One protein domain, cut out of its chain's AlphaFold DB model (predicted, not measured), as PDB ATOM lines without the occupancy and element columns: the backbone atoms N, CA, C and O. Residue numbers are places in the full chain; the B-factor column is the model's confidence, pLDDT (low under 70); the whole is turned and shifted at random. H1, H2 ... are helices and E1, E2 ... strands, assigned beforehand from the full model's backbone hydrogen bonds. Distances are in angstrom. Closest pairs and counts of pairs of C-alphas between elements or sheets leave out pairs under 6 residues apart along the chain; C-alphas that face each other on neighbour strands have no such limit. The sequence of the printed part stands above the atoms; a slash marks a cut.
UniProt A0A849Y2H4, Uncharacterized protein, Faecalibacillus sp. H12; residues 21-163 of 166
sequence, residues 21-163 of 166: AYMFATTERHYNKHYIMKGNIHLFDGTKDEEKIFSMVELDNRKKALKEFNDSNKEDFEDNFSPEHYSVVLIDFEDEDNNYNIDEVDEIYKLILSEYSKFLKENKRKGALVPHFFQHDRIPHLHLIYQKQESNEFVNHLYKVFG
ATOM      1  N   ALA A  21       6.239  40.147 197.119       59.12
ATOM      2  CA  ALA A  21       6.701  41.184 196.194       59.12
ATOM      3  C   ALA A  21       7.168  40.607 194.842       59.12
ATOM      4  O   ALA A  21       7.126  41.298 193.814       59.12
ATOM      5  N   TYR A  22       7.634  39.355 194.843       71.19
ATOM      6  CA  TYR A  22       7.936  38.586 193.639       71.19
ATOM      7  C   TYR A  22       6.662  38.113 192.929       71.19
ATOM      8  O   TYR A  22       6.499  38.420 191.750       71.19
ATOM      9  N   MET A  23       5.743  37.475 193.652       83.75
ATOM     10  CA  MET A  23       4.486  36.940 193.128       83.75
ATOM     11  C   MET A  23       3.568  38.028 192.563       83.75
ATOM     12  O   MET A  23       3.039  37.893 191.478       83.75
ATOM     13  N   PHE A  24       3.392  39.150 193.255       88.94
ATOM     14  CA  PHE A  24       2.585  40.263 192.748       88.94
ATOM     15  C   PHE A  24       3.362  41.142 191.752       88.94
ATOM     16  O   PHE A  24       2.841  42.149 191.272       88.94
ATOM     17  N   ALA A  25       4.629  40.813 191.472       85.50
ATOM     18  CA  ALA A  25       5.526  41.548 190.586       85.50
ATOM     19  C   ALA A  25       5.549  43.068 190.852       85.50
ATOM     20  O   ALA A  25       5.496  43.873 189.924       85.50
ATOM     21  N   THR A  26       5.623  43.499 192.113       87.81
ATOM     22  CA  THR A  26       5.460  44.918 192.509       87.81
ATOM     23  C   THR A  26       6.735  45.759 192.419       87.81
ATOM     24  O   THR A  26       6.712  46.956 192.717       87.81
ATOM     25  N   THR A  27       7.855  45.163 192.004       82.12
ATOM     26  CA  THR A  27       9.128  45.866 191.799       82.12
ATOM     27  C   THR A  27       9.444  45.998 190.315       82.12
ATOM     28  O   THR A  27       9.081  45.133 189.517       82.12
ATOM     29  N   GLU A  28      10.179  47.046 189.942       76.56
ATOM     30  CA  GLU A  28      10.652  47.247 188.564       76.56
ATOM     31  C   GLU A  28      11.487  46.055 188.072       76.56
ATOM     32  O   GLU A  28      11.309  45.576 186.956       76.56
ATOM     33  N   ARG A  29      12.318  45.478 188.951       79.94
ATOM     34  CA  ARG A  29      13.083  44.258 188.664       79.94
ATOM     35  C   ARG A  29      12.185  43.079 188.285       79.94
ATOM     36  O   ARG A  29      12.552  42.306 187.406       79.94
ATOM     37  N   HIS A  30      11.057  42.894 188.971       77.75
ATOM     38  CA  HIS A  30      10.124  41.801 188.675       77.75
ATOM     39  C   HIS A  30       9.304  42.094 187.422       77.75
ATOM     40  O   HIS A  30       9.117  41.198 186.605       77.75
ATOM     41  N   TYR A  31       8.893  43.347 187.221       78.75
ATOM     42  CA  TYR A  31       8.226  43.778 185.996       78.75
ATOM     43  C   TYR A  31       9.097  43.546 184.756       78.75
ATOM     44  O   TYR A  31       8.636  42.918 183.814       78.75
ATOM     45  N   ASN A  32      10.376  43.929 184.792       82.31
ATOM     46  CA  ASN A  32      11.290  43.795 183.650       82.31
ATOM     47  C   ASN A  32      11.602  42.338 183.264       82.31
ATOM     48  O   ASN A  32      12.183  42.096 182.212       82.31
ATOM     49  N   LYS A  33      11.230  41.359 184.100       84.25
ATOM     50  CA  LYS A  33      11.280  39.937 183.733       84.25
ATOM     51  C   LYS A  33      10.093  39.504 182.875       84.25
ATOM     52  O   LYS A  33      10.131  38.400 182.348       84.25
ATOM     53  N   HIS A  34       9.052  40.319 182.756       84.31
ATOM     54  CA  HIS A  34       7.857  40.002 181.992       84.31
ATOM     55  C   HIS A  34       7.870  40.750 180.663       84.31
ATOM     56  O   HIS A  34       8.004  41.971 180.630       84.31
ATOM     57  N   TYR A  35       7.685  40.023 179.565       78.94
ATOM     58  CA  TYR A  35       7.491  40.631 178.250       78.94
ATOM     59  C   TYR A  35       6.112  41.286 178.147       78.94
ATOM     60  O   TYR A  35       5.952  42.308 177.483       78.94
ATOM     61  N   ILE A  36       5.111  40.680 178.795       82.25
ATOM     62  CA  ILE A  36       3.719  41.131 178.791       82.25
ATOM     63  C   ILE A  36       3.096  40.843 180.159       82.25
ATOM     64  O   ILE A  36       3.080  39.704 180.623       82.25
ATOM     65  N   MET A  37       2.508  41.870 180.773       81.12
ATOM     66  CA  MET A  37       1.689  41.726 181.980       81.12
ATOM     67  C   MET A  37       0.234  41.456 181.587       81.12
ATOM     68  O   MET A  37      -0.595  42.364 181.583       81.12
ATOM     69  N   LYS A  38      -0.067  40.213 181.191       83.81
ATOM     70  CA  LYS A  38      -1.424  39.764 180.837       83.81
ATOM     71  C   LYS A  38      -2.025  38.954 181.985       83.81
ATOM     72  O   LYS A  38      -1.335  38.146 182.594       83.81
ATOM     73  N   GLY A  39      -3.324  39.132 182.214       88.81
ATOM     74  CA  GLY A  39      -4.093  38.382 183.206       88.81
ATOM     75  C   GLY A  39      -4.532  39.242 184.387       88.81
ATOM     76  O   GLY A  39      -4.268  40.447 184.441       88.81
ATOM     77  N   ASN A  40      -5.226  38.603 185.322       95.69
ATOM     78  CA  ASN A  40      -5.761  39.246 186.511       95.69
ATOM     79  C   ASN A  40      -5.223  38.565 187.767       95.69
ATOM     80  O   ASN A  40      -5.065  37.351 187.804       95.69
ATOM     81  N   ILE A  41      -4.975  39.361 188.797       96.88
ATOM     82  CA  ILE A  41      -4.790  38.892 190.163       96.88
ATOM     83  C   ILE A  41      -6.169  38.666 190.760       96.88
ATOM     84  O   ILE A  41      -7.008  39.572 190.731       96.88
ATOM     85  N   HIS A  42      -6.364  37.493 191.344       98.12
ATOM     86  CA  HIS A  42      -7.578  37.138 192.060       98.12
ATOM     87  C   HIS A  42      -7.258  37.007 193.547       98.12
ATOM     88  O   HIS A  42      -6.375  36.236 193.917       98.12
ATOM     89  N   LEU A  43      -7.948  37.780 194.386       97.62
ATOM     90  CA  LEU A  43      -7.905  37.667 195.843       97.62
ATOM     91  C   LEU A  43      -9.231  37.102 196.332       97.62
ATOM     92  O   LEU A  43     -10.285  37.626 195.976       97.62
ATOM     93  N   PHE A  44      -9.169  36.093 197.185       97.81
ATOM     94  CA  PHE A  44     -10.334  35.393 197.702       97.81
ATOM     95  C   PHE A  44     -10.404  35.516 199.219       97.81
ATOM     96  O   PHE A  44      -9.400  35.319 199.909       97.81
ATOM     97  N   ASP A  45     -11.607  35.769 199.727       96.81
ATOM     98  CA  ASP A  45     -11.965  35.592 201.131       96.81
ATOM     99  C   ASP A  45     -13.115  34.582 201.214       96.81
ATOM    100  O   ASP A  45     -14.298  34.932 201.159       96.81
ATOM    101  N   GLY A  46     -12.762  33.299 201.336       95.81
ATOM    102  CA  GLY A  46     -13.732  32.211 201.437       95.81
ATOM    103  C   GLY A  46     -14.584  32.256 202.707       95.81
ATOM    104  O   GLY A  46     -15.621  31.602 202.764       95.81
ATOM    105  N   THR A  47     -14.197  33.036 203.725       93.81
ATOM    106  CA  THR A  47     -15.008  33.219 204.941       93.81
ATOM    107  C   THR A  47     -16.200  34.150 204.702       93.81
ATOM    108  O   THR A  47     -17.222  34.021 205.380       93.81
ATOM    109  N   LYS A  48     -16.075  35.052 203.719       95.00
ATOM    110  CA  LYS A  48     -17.082  36.053 203.331       95.00
ATOM    111  C   LYS A  48     -17.716  35.778 201.962       95.00
ATOM    112  O   LYS A  48     -18.621  36.505 201.571       95.00
ATOM    113  N   ASP A  49     -17.266  34.733 201.265       94.25
ATOM    114  CA  ASP A  49     -17.637  34.428 199.874       94.25
ATOM    115  C   ASP A  49     -17.340  35.597 198.910       94.25
ATOM    116  O   ASP A  49     -18.099  35.894 197.987       94.25
ATOM    117  N   GLU A  50     -16.216  36.286 199.134       96.12
ATOM    118  CA  GLU A  50     -15.807  37.456 198.353       96.12
ATOM    119  C   GLU A  50     -14.624  37.153 197.425       96.12
ATOM    120  O   GLU A  50     -13.691  36.424 197.774       96.12
ATOM    121  N   GLU A  51     -14.641  37.784 196.251       97.81
ATOM    122  CA  GLU A  51     -13.543  37.793 195.289       97.81
ATOM    123  C   GLU A  51     -13.260  39.230 194.835       97.81
ATOM    124  O   GLU A  51     -14.167  39.967 194.435       97.81
ATOM    125  N   LYS A  52     -11.988  39.628 194.870       97.94
ATOM    126  CA  LYS A  52     -11.512  40.907 194.332       97.94
ATOM    127  C   LYS A  52     -10.537  40.651 193.193       97.94
ATOM    128  O   LYS A  52      -9.588  39.885 193.339       97.94
ATOM    129  N   ILE A  53     -10.754  41.343 192.079       97.88
ATOM    130  CA  ILE A  53     -10.009  41.139 190.835       97.88
ATOM    131  C   ILE A  53      -9.241  42.413 190.488       97.88
ATOM    132  O   ILE A  53      -9.813  43.506 190.455       97.88
ATOM    133  N   PHE A  54      -7.948  42.277 190.200       96.94
ATOM    134  CA  PHE A  54      -7.070  43.384 189.819       96.94
ATOM    135  C   PHE A  54      -6.324  43.048 188.530       96.94
ATOM    136  O   PHE A  54      -5.772  41.964 188.394       96.94
ATOM    137  N   SER A  55      -6.246  43.988 187.588       94.62
ATOM    138  CA  SER A  55      -5.440  43.792 186.377       94.62
ATOM    139  C   SER A  55      -3.940  43.774 186.700       94.62
ATOM    140  O   SER A  55      -3.463  44.625 187.455       94.62
ATOM    141  N   MET A  56      -3.191  42.855 186.079       92.06
ATOM    142  CA  MET A  56      -1.726  42.773 186.196       92.06
ATOM    143  C   MET A  56      -0.978  43.903 185.470       92.06
ATOM    144  O   MET A  56       0.194  44.142 185.765       92.06
ATOM    145  N   VAL A  57      -1.631  44.593 184.529       90.69
ATOM    146  CA  VAL A  57      -0.989  45.570 183.631       90.69
ATOM    147  C   VAL A  57      -0.347  46.709 184.431       90.69
ATOM    148  O   VAL A  57       0.864  46.938 184.369       90.69
ATOM    149  N   GLU A  58      -1.149  47.375 185.258       89.94
ATOM    150  CA  GLU A  58      -0.729  48.566 185.991       89.94
ATOM    151  C   GLU A  58       0.012  48.204 187.282       89.94
ATOM    152  O   GLU A  58      -0.420  47.352 188.065       89.94
ATOM    153  N   LEU A  59       1.132  48.882 187.545       88.88
ATOM    154  CA  LEU A  59       1.900  48.692 188.781       88.88
ATOM    155  C   LEU A  59       1.073  49.032 190.028       88.88
ATOM    156  O   LEU A  59       1.176  48.345 191.046       88.88
ATOM    157  N   ASP A  60       0.241  50.068 189.945       91.19
ATOM    158  CA  ASP A  60      -0.587  50.499 191.070       91.19
ATOM    159  C   ASP A  60      -1.658  49.464 191.422       91.19
ATOM    160  O   ASP A  60      -1.904  49.228 192.605       91.19
ATOM    161  N   ASN A  61      -2.213  48.760 190.430       94.44
ATOM    162  CA  ASN A  61      -3.138  47.653 190.675       94.44
ATOM    163  C   ASN A  61      -2.445  46.501 191.405       94.44
ATOM    164  O   ASN A  61      -2.971  46.010 192.400       94.44
ATOM    165  N   ARG A  62      -1.238  46.121 190.972       92.81
ATOM    166  CA  ARG A  62      -0.429  45.079 191.627       92.81
ATOM    167  C   ARG A  62      -0.084  45.431 193.074       92.81
ATOM    168  O   ARG A  62      -0.234  44.605 193.971       92.81
ATOM    169  N   LYS A  63       0.339  46.676 193.323       91.62
ATOM    170  CA  LYS A  63       0.624  47.179 194.679       91.62
ATOM    171  C   LYS A  63      -0.629  47.218 195.549       91.62
ATOM    172  O   LYS A  63      -0.558  46.864 196.723       91.62
ATOM    173  N   LYS A  64      -1.765  47.639 194.983       94.50
ATOM    174  CA  LYS A  64      -3.050  47.648 195.683       94.50
ATOM    175  C   LYS A  64      -3.485  46.229 196.044       94.50
ATOM    176  O   LYS A  64      -3.836  46.006 197.195       94.50
ATOM    177  N   ALA A  65      -3.390  45.284 195.111       94.88
ATOM    178  CA  ALA A  65      -3.721  43.882 195.347       94.88
ATOM    179  C   ALA A  65      -2.859  43.278 196.466       94.88
ATOM    180  O   ALA A  65      -3.400  42.693 197.397       94.88
ATOM    181  N   LEU A  66      -1.539  43.507 196.438       92.38
ATOM    182  CA  LEU A  66      -0.638  43.080 197.512       92.38
ATOM    183  C   LEU A  66      -1.045  43.682 198.864       92.38
ATOM    184  O   LEU A  66      -1.134  42.978 199.864       92.38
ATOM    185  N   LYS A  67      -1.331  44.988 198.909       91.75
ATOM    186  CA  LYS A  67      -1.769  45.643 200.147       91.75
ATOM    187  C   LYS A  67      -3.076  45.042 200.674       91.75
ATOM    188  O   LYS A  67      -3.169  44.782 201.867       91.75
ATOM    189  N   GLU A  68      -4.067  44.827 199.810       93.69
ATOM    190  CA  GLU A  68      -5.360  44.258 200.214       93.69
ATOM    191  C   GLU A  68      -5.238  42.806 200.680       93.69
ATOM    192  O   GLU A  68      -5.864  42.440 201.672       93.69
ATOM    193  N   PHE A  69      -4.395  42.003 200.028       92.25
ATOM    194  CA  PHE A  69      -4.082  40.650 200.482       92.25
ATOM    195  C   PHE A  69      -3.447  40.668 201.880       92.25
ATOM    196  O   PHE A  69      -3.890  39.947 202.775       92.25
ATOM    197  N   ASN A  70      -2.472  41.551 202.104       89.12
ATOM    198  CA  ASN A  70      -1.767  41.654 203.381       89.12
ATOM    199  C   ASN A  70      -2.667  42.173 204.504       89.12
ATOM    200  O   ASN A  70      -2.585  41.684 205.628       89.12
ATOM    201  N   ASP A  71      -3.533  43.143 204.222       90.06
ATOM    202  CA  ASP A  71      -4.468  43.675 205.214       90.06
ATOM    203  C   ASP A  71      -5.562  42.661 205.565       90.06
ATOM    204  O   ASP A  71      -5.881  42.503 206.740       90.06
ATOM    205  N   SER A  72      -6.083  41.926 204.579       89.69
ATOM    206  CA  SER A  72      -7.103  40.899 204.813       89.69
ATOM    207  C   SER A  72      -6.579  39.752 205.683       89.69
ATOM    208  O   SER A  72      -7.287  39.280 206.568       89.69
ATOM    209  N   ASN A  73      -5.331  39.326 205.486       88.50
ATOM    210  CA  ASN A  73      -4.735  38.247 206.276       88.50
ATOM    211  C   ASN A  73      -4.385  38.654 207.715       88.50
ATOM    212  O   ASN A  73      -4.460  37.822 208.617       88.50
ATOM    213  N   LYS A  74      -4.077  39.935 207.957       87.62
ATOM    214  CA  LYS A  74      -3.851  40.462 209.316       87.62
ATOM    215  C   LYS A  74      -5.083  40.393 210.217       87.62
ATOM    216  O   LYS A  74      -4.932  40.474 211.428       87.62
ATOM    217  N   GLU A  75      -6.281  40.253 209.647       85.81
ATOM    218  CA  GLU A  75      -7.499  40.000 210.428       85.81
ATOM    219  C   GLU A  75      -7.434  38.653 211.170       85.81
ATOM    220  O   GLU A  75      -8.047  38.521 212.228       85.81
ATOM    221  N   ASP A  76      -6.678  37.682 210.639       87.19
ATOM    222  CA  ASP A  76      -6.601  36.319 211.180       87.19
ATOM    223  C   ASP A  76      -5.251  36.039 211.858       87.19
ATOM    224  O   ASP A  76      -5.206  35.363 212.888       87.19
ATOM    225  N   PHE A  77      -4.151  36.565 211.301       85.19
ATOM    226  CA  PHE A  77      -2.790  36.311 211.778       85.19
ATOM    227  C   PHE A  77      -1.955  37.601 211.858       85.19
ATOM    228  O   PHE A  77      -1.667  38.245 210.849       85.19
ATOM    229  N   GLU A  78      -1.475  37.954 213.054       79.00
ATOM    230  CA  GLU A  78      -0.522  39.060 213.270       79.00
ATOM    231  C   GLU A  78       0.945  38.595 213.168       79.00
ATOM    232  O   GLU A  78       1.794  38.925 213.994       79.00
ATOM    233  N   ASP A  79       1.262  37.778 212.167       70.38
ATOM    234  CA  ASP A  79       2.533  37.043 212.084       70.38
ATOM    235  C   ASP A  79       3.420  37.452 210.898       70.38
ATOM    236  O   ASP A  79       4.506  36.903 210.712       70.38
ATOM    237  N   ASN A  80       2.963  38.420 210.096       71.81
ATOM    238  CA  ASN A  80       3.625  38.834 208.862       71.81
ATOM    239  C   ASN A  80       3.929  37.627 207.949       71.81
ATOM    240  O   ASN A  80       5.045  37.475 207.442       71.81
ATOM    241  N   PHE A  81       2.906  36.792 207.748       76.44
ATOM    242  CA  PHE A  81       2.919  35.654 206.842       76.44
ATOM    243  C   PHE A  81       3.937  34.573 207.230       76.44
ATOM    244  O   PHE A  81       4.900  34.304 206.506       76.44
ATOM    245  N   SER A  82       3.730  33.941 208.388       82.56
ATOM    246  CA  SER A  82       4.550  32.814 208.834       82.56
ATOM    247  C   SER A  82       4.376  31.607 207.903       82.56
ATOM    248  O   SER A  82       3.243  31.221 207.612       82.56
ATOM    249  N   PRO A  83       5.463  30.921 207.504       81.88
ATOM    250  CA  PRO A  83       5.417  29.643 206.787       81.88
ATOM    251  C   PRO A  83       4.471  28.581 207.359       81.88
ATOM    252  O   PRO A  83       4.098  27.658 206.641       81.88
ATOM    253  N   GLU A  84       4.116  28.661 208.642       86.19
ATOM    254  CA  GLU A  84       3.210  27.720 209.308       86.19
ATOM    255  C   GLU A  84       1.743  27.922 208.909       86.19
ATOM    256  O   GLU A  84       1.000  26.947 208.841       86.19
ATOM    257  N   HIS A  85       1.336  29.149 208.574       89.75
ATOM    258  CA  HIS A  85      -0.060  29.481 208.275       89.75
ATOM    259  C   HIS A  85      -0.382  29.517 206.782       89.75
ATOM    260  O   HIS A  85      -1.553  29.582 206.419       89.75
ATOM    261  N   TYR A  86       0.626  29.457 205.908       90.31
ATOM    262  CA  TYR A  86       0.427  29.599 204.466       90.31
ATOM    263  C   TYR A  86       1.048  28.456 203.669       90.31
ATOM    264  O   TYR A  86       2.117  27.932 204.006       90.31
ATOM    265  N   SER A  87       0.378  28.099 202.581       90.69
ATOM    266  CA  SER A  87       0.907  27.277 201.495       90.69
ATOM    267  C   SER A  87       1.117  28.150 200.274       90.69
ATOM    268  O   SER A  87       0.339  29.067 200.009       90.69
ATOM    269  N   VAL A  88       2.175  27.850 199.530       89.69
ATOM    270  CA  VAL A  88       2.487  28.493 198.259       89.69
ATOM    271  C   VAL A  88       2.629  27.413 197.213       89.69
ATOM    272  O   VAL A  88       3.498  26.554 197.331       89.69
ATOM    273  N   VAL A  89       1.814  27.504 196.171       90.25
ATOM    274  CA  VAL A  89       1.782  26.541 195.076       90.25
ATOM    275  C   VAL A  89       2.213  27.232 193.794       90.25
ATOM    276  O   VAL A  89       1.896  28.396 193.535       90.25
ATOM    277  N   LEU A  90       2.962  26.491 192.992       90.38
ATOM    278  CA  LEU A  90       3.358  26.867 191.652       90.38
ATOM    279  C   LEU A  90       2.809  25.817 190.692       90.38
ATOM    280  O   LEU A  90       3.160  24.643 190.806       90.38
ATOM    281  N   ILE A  91       1.989  26.246 189.740       92.06
ATOM    282  CA  ILE A  91       1.478  25.365 188.690       92.06
ATOM    283  C   ILE A  91       2.092  25.810 187.375       92.06
ATOM    284  O   ILE A  91       1.823  26.926 186.927       92.06
ATOM    285  N   ASP A  92       2.921  24.955 186.789       92.38
ATOM    286  CA  ASP A  92       3.577  25.235 185.518       92.38
ATOM    287  C   ASP A  92       2.789  24.606 184.361       92.38
ATOM    288  O   ASP A  92       2.227  23.515 184.487       92.38
ATOM    289  N   PHE A  93       2.726  25.315 183.236       92.44
ATOM    290  CA  PHE A  93       2.096  24.849 182.004       92.44
ATOM    291  C   PHE A  93       3.214  24.423 181.050       92.44
ATOM    292  O   PHE A  93       3.933  25.263 180.500       92.44
ATOM    293  N   GLU A  94       3.402  23.119 180.887       90.75
ATOM    294  CA  GLU A  94       4.474  22.548 180.073       90.75
ATOM    295  C   GLU A  94       3.940  22.141 178.700       90.75
ATOM    296  O   GLU A  94       2.925  21.464 178.594       90.75
ATOM    297  N   ASP A  95       4.626  22.546 177.636       87.56
ATOM    298  CA  ASP A  95       4.396  22.029 176.288       87.56
ATOM    299  C   ASP A  95       5.744  21.537 175.757       87.56
ATOM    300  O   ASP A  95       6.729  22.278 175.803       87.56
ATOM    301  N   GLU A  96       5.803  20.284 175.299       83.50
ATOM    302  CA  GLU A  96       7.056  19.611 174.915       83.50
ATOM    303  C   GLU A  96       7.833  20.380 173.832       83.50
ATOM    304  O   GLU A  96       9.067  20.399 173.838       83.50
ATOM    305  N   ASP A  97       7.120  21.076 172.943       85.38
ATOM    306  CA  ASP A  97       7.697  21.848 171.841       85.38
ATOM    307  C   ASP A  97       7.917  23.330 172.203       85.38
ATOM    308  O   ASP A  97       8.352  24.120 171.360       85.38
ATOM    309  N   ASN A  98       7.622  23.735 173.447       80.69
ATOM    310  CA  ASN A  98       7.541  25.131 173.892       80.69
ATOM    311  C   ASN A  98       6.630  25.993 172.995       80.69
ATOM    312  O   ASN A  98       6.849  27.200 172.836       80.69
ATOM    313  N   ASN A  99       5.608  25.379 172.393       84.75
ATOM    314  CA  ASN A  99       4.713  26.036 171.451       84.75
ATOM    315  C   ASN A  99       3.346  26.290 172.092       84.75
ATOM    316  O   ASN A  99       2.374  25.567 171.884       84.75
ATOM    317  N   TYR A 100       3.283  27.352 172.886       84.19
ATOM    318  CA  TYR A 100       2.104  27.677 173.677       84.19
ATOM    319  C   TYR A 100       0.962  28.249 172.835       84.19
ATOM    320  O   TYR A 100       1.020  29.391 172.368       84.19
ATOM    321  N   ASN A 101      -0.128  27.487 172.724       87.19
ATOM    322  CA  ASN A 101      -1.406  28.014 172.266       87.19
ATOM    323  C   ASN A 101      -2.049  28.845 173.387       87.19
ATOM    324  O   ASN A 101      -2.376  28.335 174.456       87.19
ATOM    325  N   ILE A 102      -2.247  30.139 173.135       84.88
ATOM    326  CA  ILE A 102      -2.767  31.070 174.141       84.88
ATOM    327  C   ILE A 102      -4.211  30.773 174.559       84.88
ATOM    328  O   ILE A 102      -4.577  31.089 175.689       84.88
ATOM    329  N   ASP A 103      -5.012  30.179 173.672       89.38
ATOM    330  CA  ASP A 103      -6.397  29.815 173.970       89.38
ATOM    331  C   ASP A 103      -6.430  28.601 174.912       89.38
ATOM    332  O   ASP A 103      -7.159  28.609 175.897       89.38
ATOM    333  N   GLU A 104      -5.551  27.617 174.692       90.62
ATOM    334  CA  GLU A 104      -5.386  26.451 175.575       90.62
ATOM    335  C   GLU A 104      -4.855  26.866 176.961       90.62
ATOM    336  O   GLU A 104      -5.373  26.426 177.988       90.62
ATOM    337  N   VAL A 105      -3.887  27.795 177.013       90.56
ATOM    338  CA  VAL A 105      -3.418  28.408 178.272       90.56
ATOM    339  C   VAL A 105      -4.570  29.082 179.025       90.56
ATOM    340  O   VAL A 105      -4.667  28.946 180.244       90.56
ATOM    341  N   ASP A 106      -5.438  29.818 178.323       90.44
ATOM    342  CA  ASP A 106      -6.572  30.529 178.928       90.44
ATOM    343  C   ASP A 106      -7.659  29.564 179.434       90.44
ATOM    344  O   ASP A 106      -8.259  29.802 180.486       90.44
ATOM    345  N   GLU A 107      -7.894  28.452 178.736       92.69
ATOM    346  CA  GLU A 107      -8.802  27.388 179.176       92.69
ATOM    347  C   GLU A 107      -8.303  26.701 180.454       92.69
ATOM    348  O   GLU A 107      -9.049  26.613 181.435       92.69
ATOM    349  N   ILE A 108      -7.031  26.291 180.484       92.44
ATOM    350  CA  ILE A 108      -6.399  25.681 181.666       92.44
ATOM    351  C   ILE A 108      -6.403  26.660 182.843       92.44
ATOM    352  O   ILE A 108      -6.748  26.293 183.969       92.44
ATOM    353  N   TYR A 109      -6.080  27.927 182.585       94.62
ATOM    354  CA  TYR A 109      -6.141  28.984 183.586       94.62
ATOM    355  C   TYR A 109      -7.535  29.108 184.215       94.62
ATOM    356  O   TYR A 109      -7.647  29.120 185.441       94.62
ATOM    357  N   LYS A 110      -8.600  29.169 183.405       95.00
ATOM    358  CA  LYS A 110      -9.983  29.266 183.903       95.00
ATOM    359  C   LYS A 110     -10.387  28.046 184.722       95.00
ATOM    360  O   LYS A 110     -11.079  28.203 185.729       95.00
ATOM    361  N   LEU A 111      -9.953  26.854 184.312       94.75
ATOM    362  CA  LEU A 111     -10.202  25.617 185.047       94.75
ATOM    363  C   LEU A 111      -9.559  25.665 186.440       94.75
ATOM    364  O   LEU A 111     -10.253  25.488 187.440       94.75
ATOM    365  N   ILE A 112      -8.265  25.985 186.517       95.75
ATOM    366  CA  ILE A 112      -7.545  26.091 187.796       95.75
ATOM    367  C   ILE A 112      -8.134  27.206 188.664       95.75
ATOM    368  O   ILE A 112      -8.319  27.010 189.863       95.75
ATOM    369  N   LEU A 113      -8.466  28.359 188.078       97.19
ATOM    370  CA  LEU A 113      -9.096  29.471 188.787       97.19
ATOM    371  C   LEU A 113     -10.432  29.057 189.420       97.19
ATOM    372  O   LEU A 113     -10.688  29.378 190.581       97.19
ATOM    373  N   SER A 114     -11.266  28.330 188.671       96.94
ATOM    374  CA  SER A 114     -12.544  27.808 189.160       96.94
ATOM    375  C   SER A 114     -12.341  26.854 190.339       96.94
ATOM    376  O   SER A 114     -12.984  27.012 191.379       96.94
ATOM    377  N   GLU A 115     -11.415  25.901 190.210       97.06
ATOM    378  CA  GLU A 115     -11.122  24.936 191.274       97.06
ATOM    379  C   GLU A 115     -10.525  25.597 192.513       97.06
ATOM    380  O   GLU A 115     -10.901  25.264 193.636       97.06
ATOM    381  N   TYR A 116      -9.648  26.582 192.331       97.50
ATOM    382  CA  TYR A 116      -9.063  27.320 193.441       97.50
ATOM    383  C   TYR A 116     -10.104  28.151 194.193       97.50
ATOM    384  O   TYR A 116     -10.170  28.103 195.420       97.50
ATOM    385  N   SER A 117     -10.975  28.855 193.464       97.56
ATOM    386  CA  SER A 117     -12.091  29.609 194.047       97.56
ATOM    387  C   SER A 117     -13.003  28.700 194.872       97.56
ATOM    388  O   SER A 117     -13.302  28.996 196.032       97.56
ATOM    389  N   LYS A 118     -13.388  27.547 194.312       97.25
ATOM    390  CA  LYS A 118     -14.196  26.542 195.010       97.25
ATOM    391  C   LYS A 118     -13.494  26.032 196.271       97.25
ATOM    392  O   LYS A 118     -14.092  26.064 197.345       97.25
ATOM    393  N   PHE A 119     -12.228  25.631 196.155       97.12
ATOM    394  CA  PHE A 119     -11.420  25.138 197.270       97.12
ATOM    395  C   PHE A 119     -11.357  26.149 198.422       97.12
ATOM    396  O   PHE A 119     -11.603  25.784 199.574       97.12
ATOM    397  N   LEU A 120     -11.086  27.425 198.137       97.56
ATOM    398  CA  LEU A 120     -10.993  28.454 199.177       97.56
ATOM    399  C   LEU A 120     -12.340  28.722 199.858       97.56
ATOM    400  O   LEU A 120     -12.380  28.886 201.078       97.56
ATOM    401  N   LYS A 121     -13.444  28.724 199.105       96.44
ATOM    402  CA  LYS A 121     -14.798  28.920 199.649       96.44
ATOM    403  C   LYS A 121     -15.236  27.760 200.538       96.44
ATOM    404  O   LYS A 121     -15.670  27.982 201.667       96.44
ATOM    405  N   GLU A 122     -15.083  26.527 200.067       96.12
ATOM    406  CA  GLU A 122     -15.488  25.327 200.812       96.12
ATOM    407  C   GLU A 122     -14.701  25.177 202.120       96.12
ATOM    408  O   GLU A 122     -15.274  24.841 203.159       96.12
ATOM    409  N   ASN A 123     -13.408  25.512 202.093       96.38
ATOM    410  CA  ASN A 123     -12.525  25.413 203.254       96.38
ATOM    411  C   ASN A 123     -12.445  26.705 204.083       96.38
ATOM    412  O   ASN A 123     -11.707  26.752 205.069       96.38
ATOM    413  N   LYS A 124     -13.206  27.748 203.715       95.81
ATOM    414  CA  LYS A 124     -13.225  29.062 204.381       95.81
ATOM    415  C   LYS A 124     -11.818  29.641 204.568       95.81
ATOM    416  O   LYS A 124     -11.430  30.009 205.677       95.81
ATOM    417  N   ARG A 125     -11.038  29.669 203.488       95.19
ATOM    418  CA  ARG A 125      -9.655  30.163 203.464       95.19
ATOM    419  C   ARG A 125      -9.551  31.471 202.697       95.19
ATOM    420  O   ARG A 125     -10.301  31.710 201.748       95.19
ATOM    421  N   LYS A 126      -8.574  32.290 203.078       95.56
ATOM    422  CA  LYS A 126      -8.108  33.413 202.260       95.56
ATOM    423  C   LYS A 126      -6.968  32.962 201.357       95.56
ATOM    424  O   LYS A 126      -6.159  32.113 201.741       95.56
ATOM    425  N   GLY A 127      -6.889  33.538 200.165       95.31
ATOM    426  CA  GLY A 127      -5.825  33.220 199.223       95.31
ATOM    427  C   GLY A 127      -5.744  34.175 198.041       95.31
ATOM    428  O   GLY A 127      -6.629  34.998 197.821       95.31
ATOM    429  N   ALA A 128      -4.662  34.061 197.282       96.12
ATOM    430  CA  ALA A 128      -4.443  34.783 196.041       96.12
ATOM    431  C   ALA A 128      -3.994  33.834 194.926       96.12
ATOM    432  O   ALA A 128      -3.336  32.826 195.194       96.12
ATOM    433  N   LEU A 129      -4.348  34.177 193.688       96.94
ATOM    434  CA  LEU A 129      -3.862  33.559 192.456       96.94
ATOM    435  C   LEU A 129      -3.334  34.661 191.538       96.94
ATOM    436  O   LEU A 129      -4.032  35.646 191.274       96.94
ATOM    437  N   VAL A 130      -2.100  34.498 191.061       95.38
ATOM    438  CA  VAL A 130      -1.405  35.476 190.220       95.38
ATOM    439  C   VAL A 130      -0.816  34.795 188.975       95.38
ATOM    440  O   VAL A 130       0.047  33.922 189.111       95.38
ATOM    441  N   PRO A 131      -1.258  35.166 187.759       94.06
ATOM    442  CA  PRO A 131      -0.768  34.570 186.523       94.06
ATOM    443  C   PRO A 131       0.538  35.203 186.036       94.06
ATOM    444  O   PRO A 131       0.664  36.426 185.960       94.06
ATOM    445  N   HIS A 132       1.495  34.362 185.653       91.88
ATOM    446  CA  HIS A 132       2.795  34.734 185.094       91.88
ATOM    447  C   HIS A 132       2.991  34.037 183.739       91.88
ATOM    448  O   HIS A 132       3.750  33.079 183.600       91.88
ATOM    449  N   PHE A 133       2.275  34.501 182.711       87.81
ATOM    450  CA  PHE A 133       2.245  33.818 181.410       87.81
ATOM    451  C   PHE A 133       3.409  34.153 180.468       87.81
ATOM    452  O   PHE A 133       3.726  33.360 179.592       87.81
ATOM    453  N   PHE A 134       4.040  35.319 180.621       83.69
ATOM    454  CA  PHE A 134       5.060  35.812 179.684       83.69
ATOM    455  C   PHE A 134       6.297  36.312 180.429       83.69
ATOM    456  O   PHE A 134       6.662  37.485 180.316       83.69
ATOM    457  N   GLN A 135       6.921  35.444 181.225       84.19
ATOM    458  CA  GLN A 135       8.092  35.771 182.040       84.19
ATOM    459  C   GLN A 135       9.367  35.156 181.443       84.19
ATOM    460  O   GLN A 135       9.501  33.947 181.466       84.19
ATOM    461  N   HIS A 136      10.316  35.987 180.996       82.25
ATOM    462  CA  HIS A 136      11.629  35.661 180.399       82.25
ATOM    463  C   HIS A 136      11.921  34.167 180.135       82.25
ATOM    464  O   HIS A 136      11.282  33.577 179.271       82.25
ATOM    465  N   ASP A 137      12.876  33.571 180.857       78.62
ATOM    466  CA  ASP A 137      13.325  32.176 180.711       78.62
ATOM    467  C   ASP A 137      12.386  31.167 181.393       78.62
ATOM    468  O   ASP A 137      12.833  30.135 181.898       78.62
ATOM    469  N   ARG A 138      11.095  31.491 181.522       84.25
ATOM    470  CA  ARG A 138      10.148  30.669 182.264       84.25
ATOM    471  C   ARG A 138       8.885  30.408 181.462       84.25
ATOM    472  O   ARG A 138       8.293  31.312 180.879       84.25
ATOM    473  N   ILE A 139       8.469  29.152 181.495       89.69
ATOM    474  CA  ILE A 139       7.202  28.698 180.936       89.69
ATOM    475  C   ILE A 139       6.015  29.399 181.621       89.69
ATOM    476  O   ILE A 139       6.165  29.883 182.753       89.69
ATOM    477  N   PRO A 140       4.845  29.505 180.964       91.50
ATOM    478  CA  PRO A 140       3.653  30.062 181.586       91.50
ATOM    479  C   PRO A 140       3.333  29.319 182.884       91.50
ATOM    480  O   PRO A 140       3.359  28.092 182.929       91.50
ATOM    481  N   HIS A 141       3.056  30.062 183.951       92.81
ATOM    482  CA  HIS A 141       2.780  29.470 185.254       92.81
ATOM    483  C   HIS A 141       1.838  30.334 186.082       92.81
ATOM    484  O   HIS A 141       1.652  31.531 185.829       92.81
ATOM    485  N   LEU A 142       1.253  29.715 187.099       93.81
ATOM    486  CA  LEU A 142       0.447  30.368 188.114       93.81
ATOM    487  C   LEU A 142       1.164  30.299 189.452       93.81
ATOM    488  O   LEU A 142       1.639  29.241 189.869       93.81
ATOM    489  N   HIS A 143       1.181  31.427 190.147       93.00
ATOM    490  CA  HIS A 143       1.499  31.464 191.559       93.00
ATOM    491  C   HIS A 143       0.216  31.507 192.378       93.00
ATOM    492  O   HIS A 143      -0.673  32.317 192.109       93.00
ATOM    493  N   LEU A 144       0.135  30.659 193.397       93.88
ATOM    494  CA  LEU A 144      -0.968  30.628 194.341       93.88
ATOM    495  C   LEU A 144      -0.419  30.696 195.762       93.88
ATOM    496  O   LEU A 144       0.616  30.103 196.065       93.88
ATOM    497  N   ILE A 145      -1.125  31.401 196.635       92.94
ATOM    498  CA  ILE A 145      -0.860  31.429 198.074       92.94
ATOM    499  C   ILE A 145      -2.181  31.374 198.825       92.94
ATOM    500  O   ILE A 145      -3.090  32.137 198.509       92.94
ATOM    501  N   TYR A 146      -2.291  30.508 199.824       93.62
ATOM    502  CA  TYR A 146      -3.496  30.397 200.641       93.62
ATOM    503  C   TYR A 146      -3.175  30.072 202.090       93.62
ATOM    504  O   TYR A 146      -2.107  29.549 202.402       93.62
ATOM    505  N   GLN A 147      -4.122  30.383 202.972       93.56
ATOM    506  CA  GLN A 147      -4.084  29.964 204.367       93.56
ATOM    507  C   GLN A 147      -4.237  28.445 204.462       93.56
ATOM    508  O   GLN A 147      -5.280  27.908 204.078       93.56
ATOM    509  N   LYS A 148      -3.219  27.757 204.973       91.88
ATOM    510  CA  LYS A 148      -3.193  26.294 205.041       91.88
ATOM    511  C   LYS A 148      -3.604  25.766 206.405       91.88
ATOM    512  O   LYS A 148      -3.439  26.429 207.428       91.88
ATOM    513  N   GLN A 149      -4.067  24.528 206.408       91.00
ATOM    514  CA  GLN A 149      -4.123  23.671 207.586       91.00
ATOM    515  C   GLN A 149      -3.043  22.588 207.515       91.00
ATOM    516  O   GLN A 149      -2.423  22.271 208.528       91.00
ATOM    517  N   GLU A 150      -2.792  22.061 206.319       90.25
ATOM    518  CA  GLU A 150      -1.779  21.048 206.038       90.25
ATOM    519  C   GLU A 150      -1.027  21.405 204.748       90.25
ATOM    520  O   GLU A 150      -1.471  22.214 203.935       90.25
ATOM    521  N   SER A 151       0.158  20.833 204.550       88.25
ATOM    522  CA  SER A 151       0.887  21.037 203.295       88.25
ATOM    523  C   SER A 151       0.238  20.277 202.138       88.25
ATOM    524  O   SER A 151      -0.304  19.190 202.324       88.25
ATOM    525  N   ASN A 152       0.355  20.833 200.931       89.81
ATOM    526  CA  ASN A 152      -0.104  20.276 199.657       89.81
ATOM    527  C   ASN A 152      -1.629  20.116 199.514       89.81
ATOM    528  O   ASN A 152      -2.074  19.445 198.586       89.81
ATOM    529  N   GLU A 153      -2.454  20.725 200.373       94.12
ATOM    530  CA  GLU A 153      -3.920  20.554 200.325       94.12
ATOM    531  C   GLU A 153      -4.516  20.840 198.938       94.12
ATOM    532  O   GLU A 153      -5.279  20.026 198.413       94.12
ATOM    533  N   PHE A 154      -4.152  21.968 198.321       94.50
ATOM    534  CA  PHE A 154      -4.692  22.327 197.011       94.50
ATOM    535  C   PHE A 154      -4.122  21.459 195.880       94.50
ATOM    536  O   PHE A 154      -4.840  21.095 194.954       94.50
ATOM    537  N   VAL A 155      -2.852  21.069 195.971       92.38
ATOM    538  CA  VAL A 155      -2.216  20.156 195.008       92.38
ATOM    539  C   VAL A 155      -2.919  18.794 195.027       92.38
ATOM    540  O   VAL A 155      -3.338  18.294 193.984       92.38
ATOM    541  N   ASN A 156      -3.167  18.253 196.219       92.38
ATOM    542  CA  ASN A 156      -3.898  17.003 196.420       92.38
ATOM    543  C   ASN A 156      -5.363  17.106 195.968       92.38
ATOM    544  O   ASN A 156      -5.941  16.124 195.497       92.38
ATOM    545  N   HIS A 157      -5.984  18.283 196.105       92.94
ATOM    546  CA  HIS A 157      -7.301  18.561 195.525       92.94
ATOM    547  C   HIS A 157      -7.262  18.455 193.997       92.94
ATOM    548  O   HIS A 157      -8.078  17.738 193.418       92.94
ATOM    549  N   LEU A 158      -6.288  19.094 193.346       91.88
ATOM    550  CA  LEU A 158      -6.154  19.058 191.888       91.88
ATOM    551  C   LEU A 158      -5.850  17.654 191.349       91.88
ATOM    552  O   LEU A 158      -6.445  17.276 190.342       91.88
ATOM    553  N   TYR A 159      -5.028  16.850 192.033       89.81
ATOM    554  CA  TYR A 159      -4.810  15.443 191.663       89.81
ATOM    555  C   TYR A 159      -6.128  14.654 191.594       89.81
ATOM    556  O   TYR A 159      -6.396  13.960 190.610       89.81
ATOM    557  N   LYS A 160      -7.010  14.837 192.586       88.56
ATOM    558  CA  LYS A 160      -8.339  14.199 192.614       88.56
ATOM    559  C   LYS A 160      -9.256  14.696 191.499       88.56
ATOM    560  O   LYS A 160     -10.005  13.900 190.940       88.56
ATOM    561  N   VAL A 161      -9.227  15.995 191.197       88.06
ATOM    562  CA  VAL A 161     -10.079  16.600 190.158       88.06
ATOM    563  C   VAL A 161      -9.634  16.181 188.759       88.06
ATOM    564  O   VAL A 161     -10.475  15.846 187.926       88.06
ATOM    565  N   PHE A 162      -8.328  16.172 188.499       83.25
ATOM    566  CA  PHE A 162      -7.774  15.840 187.187       83.25
ATOM    567  C   PHE A 162      -7.579  14.336 186.969       83.25
ATOM    568  O   PHE A 162      -7.243  13.926 185.861       83.25
ATOM    569  N   GLY A 163      -7.837  13.506 187.984       68.06
ATOM    570  CA  GLY A 163      -7.750  12.049 187.872       68.06
ATOM    571  C   GLY A 163      -6.323  11.546 187.654       68.06
ATOM    572  O   GLY A 163      -6.132  10.498 187.040       68.06
TER     573      GLY A 163
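Overview. This is residues 21 to 163 of the 166 residues of an uncharacterized protein of Faecalibacillus sp. H12 (UniProt A0A849Y2H4). A twisted sheet of five strands makes the middle layer, with the long helix H3 along one face and H2 along the other. H4 comes in near the edge strand E3, where it grazes the sheet and touches H3, and the short H1 lies off the sheet. The printed part has 143 residues with four named helices and five named strands, in the order H1 E1 E2 H2 E3 H3 E4 E5 H4. The sheet runs E2 E1 E4 E5 E3, all antiparallel, and the class is mixed, helices and strands. The whole is compact, with a radius of gyration of the C-alphas of 14.9 A and spans of 42 by 39 by 24 A.

Arrangement. Begin at the inner strand E4, residues 126 to 132. On one side of it find E1, residues 40 to 45, with N 44 and O 127 at 2.8 A; beyond comes the edge strand E2, residues 50 to 55, with N 41 and O 54 at 2.8 A. On the other side, E5, residues 141 to 147, has N 143 and O 130 at 2.9 A, and the edge strand E3, residues 86 to 94, follows with N 89 and O 144 at 2.9 A. E1 and E2 form a hairpin, as do E4 and E5. H3, residues 102 to 122, lies over E4 at a height over the sheet of 7.7 A, along the strands at 6 degrees on the local plane; their closest C-alphas, Leu 120 and Lys 126, are 6.5 A apart. E3, H3 and E4 form a split strand-helix-strand unit, two strands running the same way with E5 between them, and its crossover is right-handed. On the opposite face, H2, residues 59 to 74, has a height of 9.2 A and lies over E1, and only just over E2 and E4, with 3 C-alphas on each. H4, residues 153 to 162, only grazes the sheet, with residues 153 to 155. It touches residues 115 to 119 of H3 at a steep tilt of 55 degrees, opposite ways; the closest C-alphas, Phe 119 and Phe 154, are 7.3 A apart. H1, residues 28 to 31, is not on the sheet and is apart from H2, but only just, at 8.5 A. Every O i to N i+4 pair is within hydrogen-bond range in H2, H3 and H4; H1 is too short for one.

Along the chain. Find C-alpha 28, where H1 begins, at (10.652, 47.247, 188.564). H3 runs 30.1 A from C-alpha 102 at (-2.767, 31.070, 174.141); E3 spans 25.7 A and H2 22.9 A. H4 ends at C-alpha 162, (-7.774, 15.840, 187.187).

Size, cuts and confidence. The farthest C-alphas, Glu 78 and Asp 97, are 45.6 A apart. The printed part has no cut, and the link from H2 to E3, 11 residues, is long. The mean pLDDT of the printed part is 89.7; residues 21 and 163 are under 70.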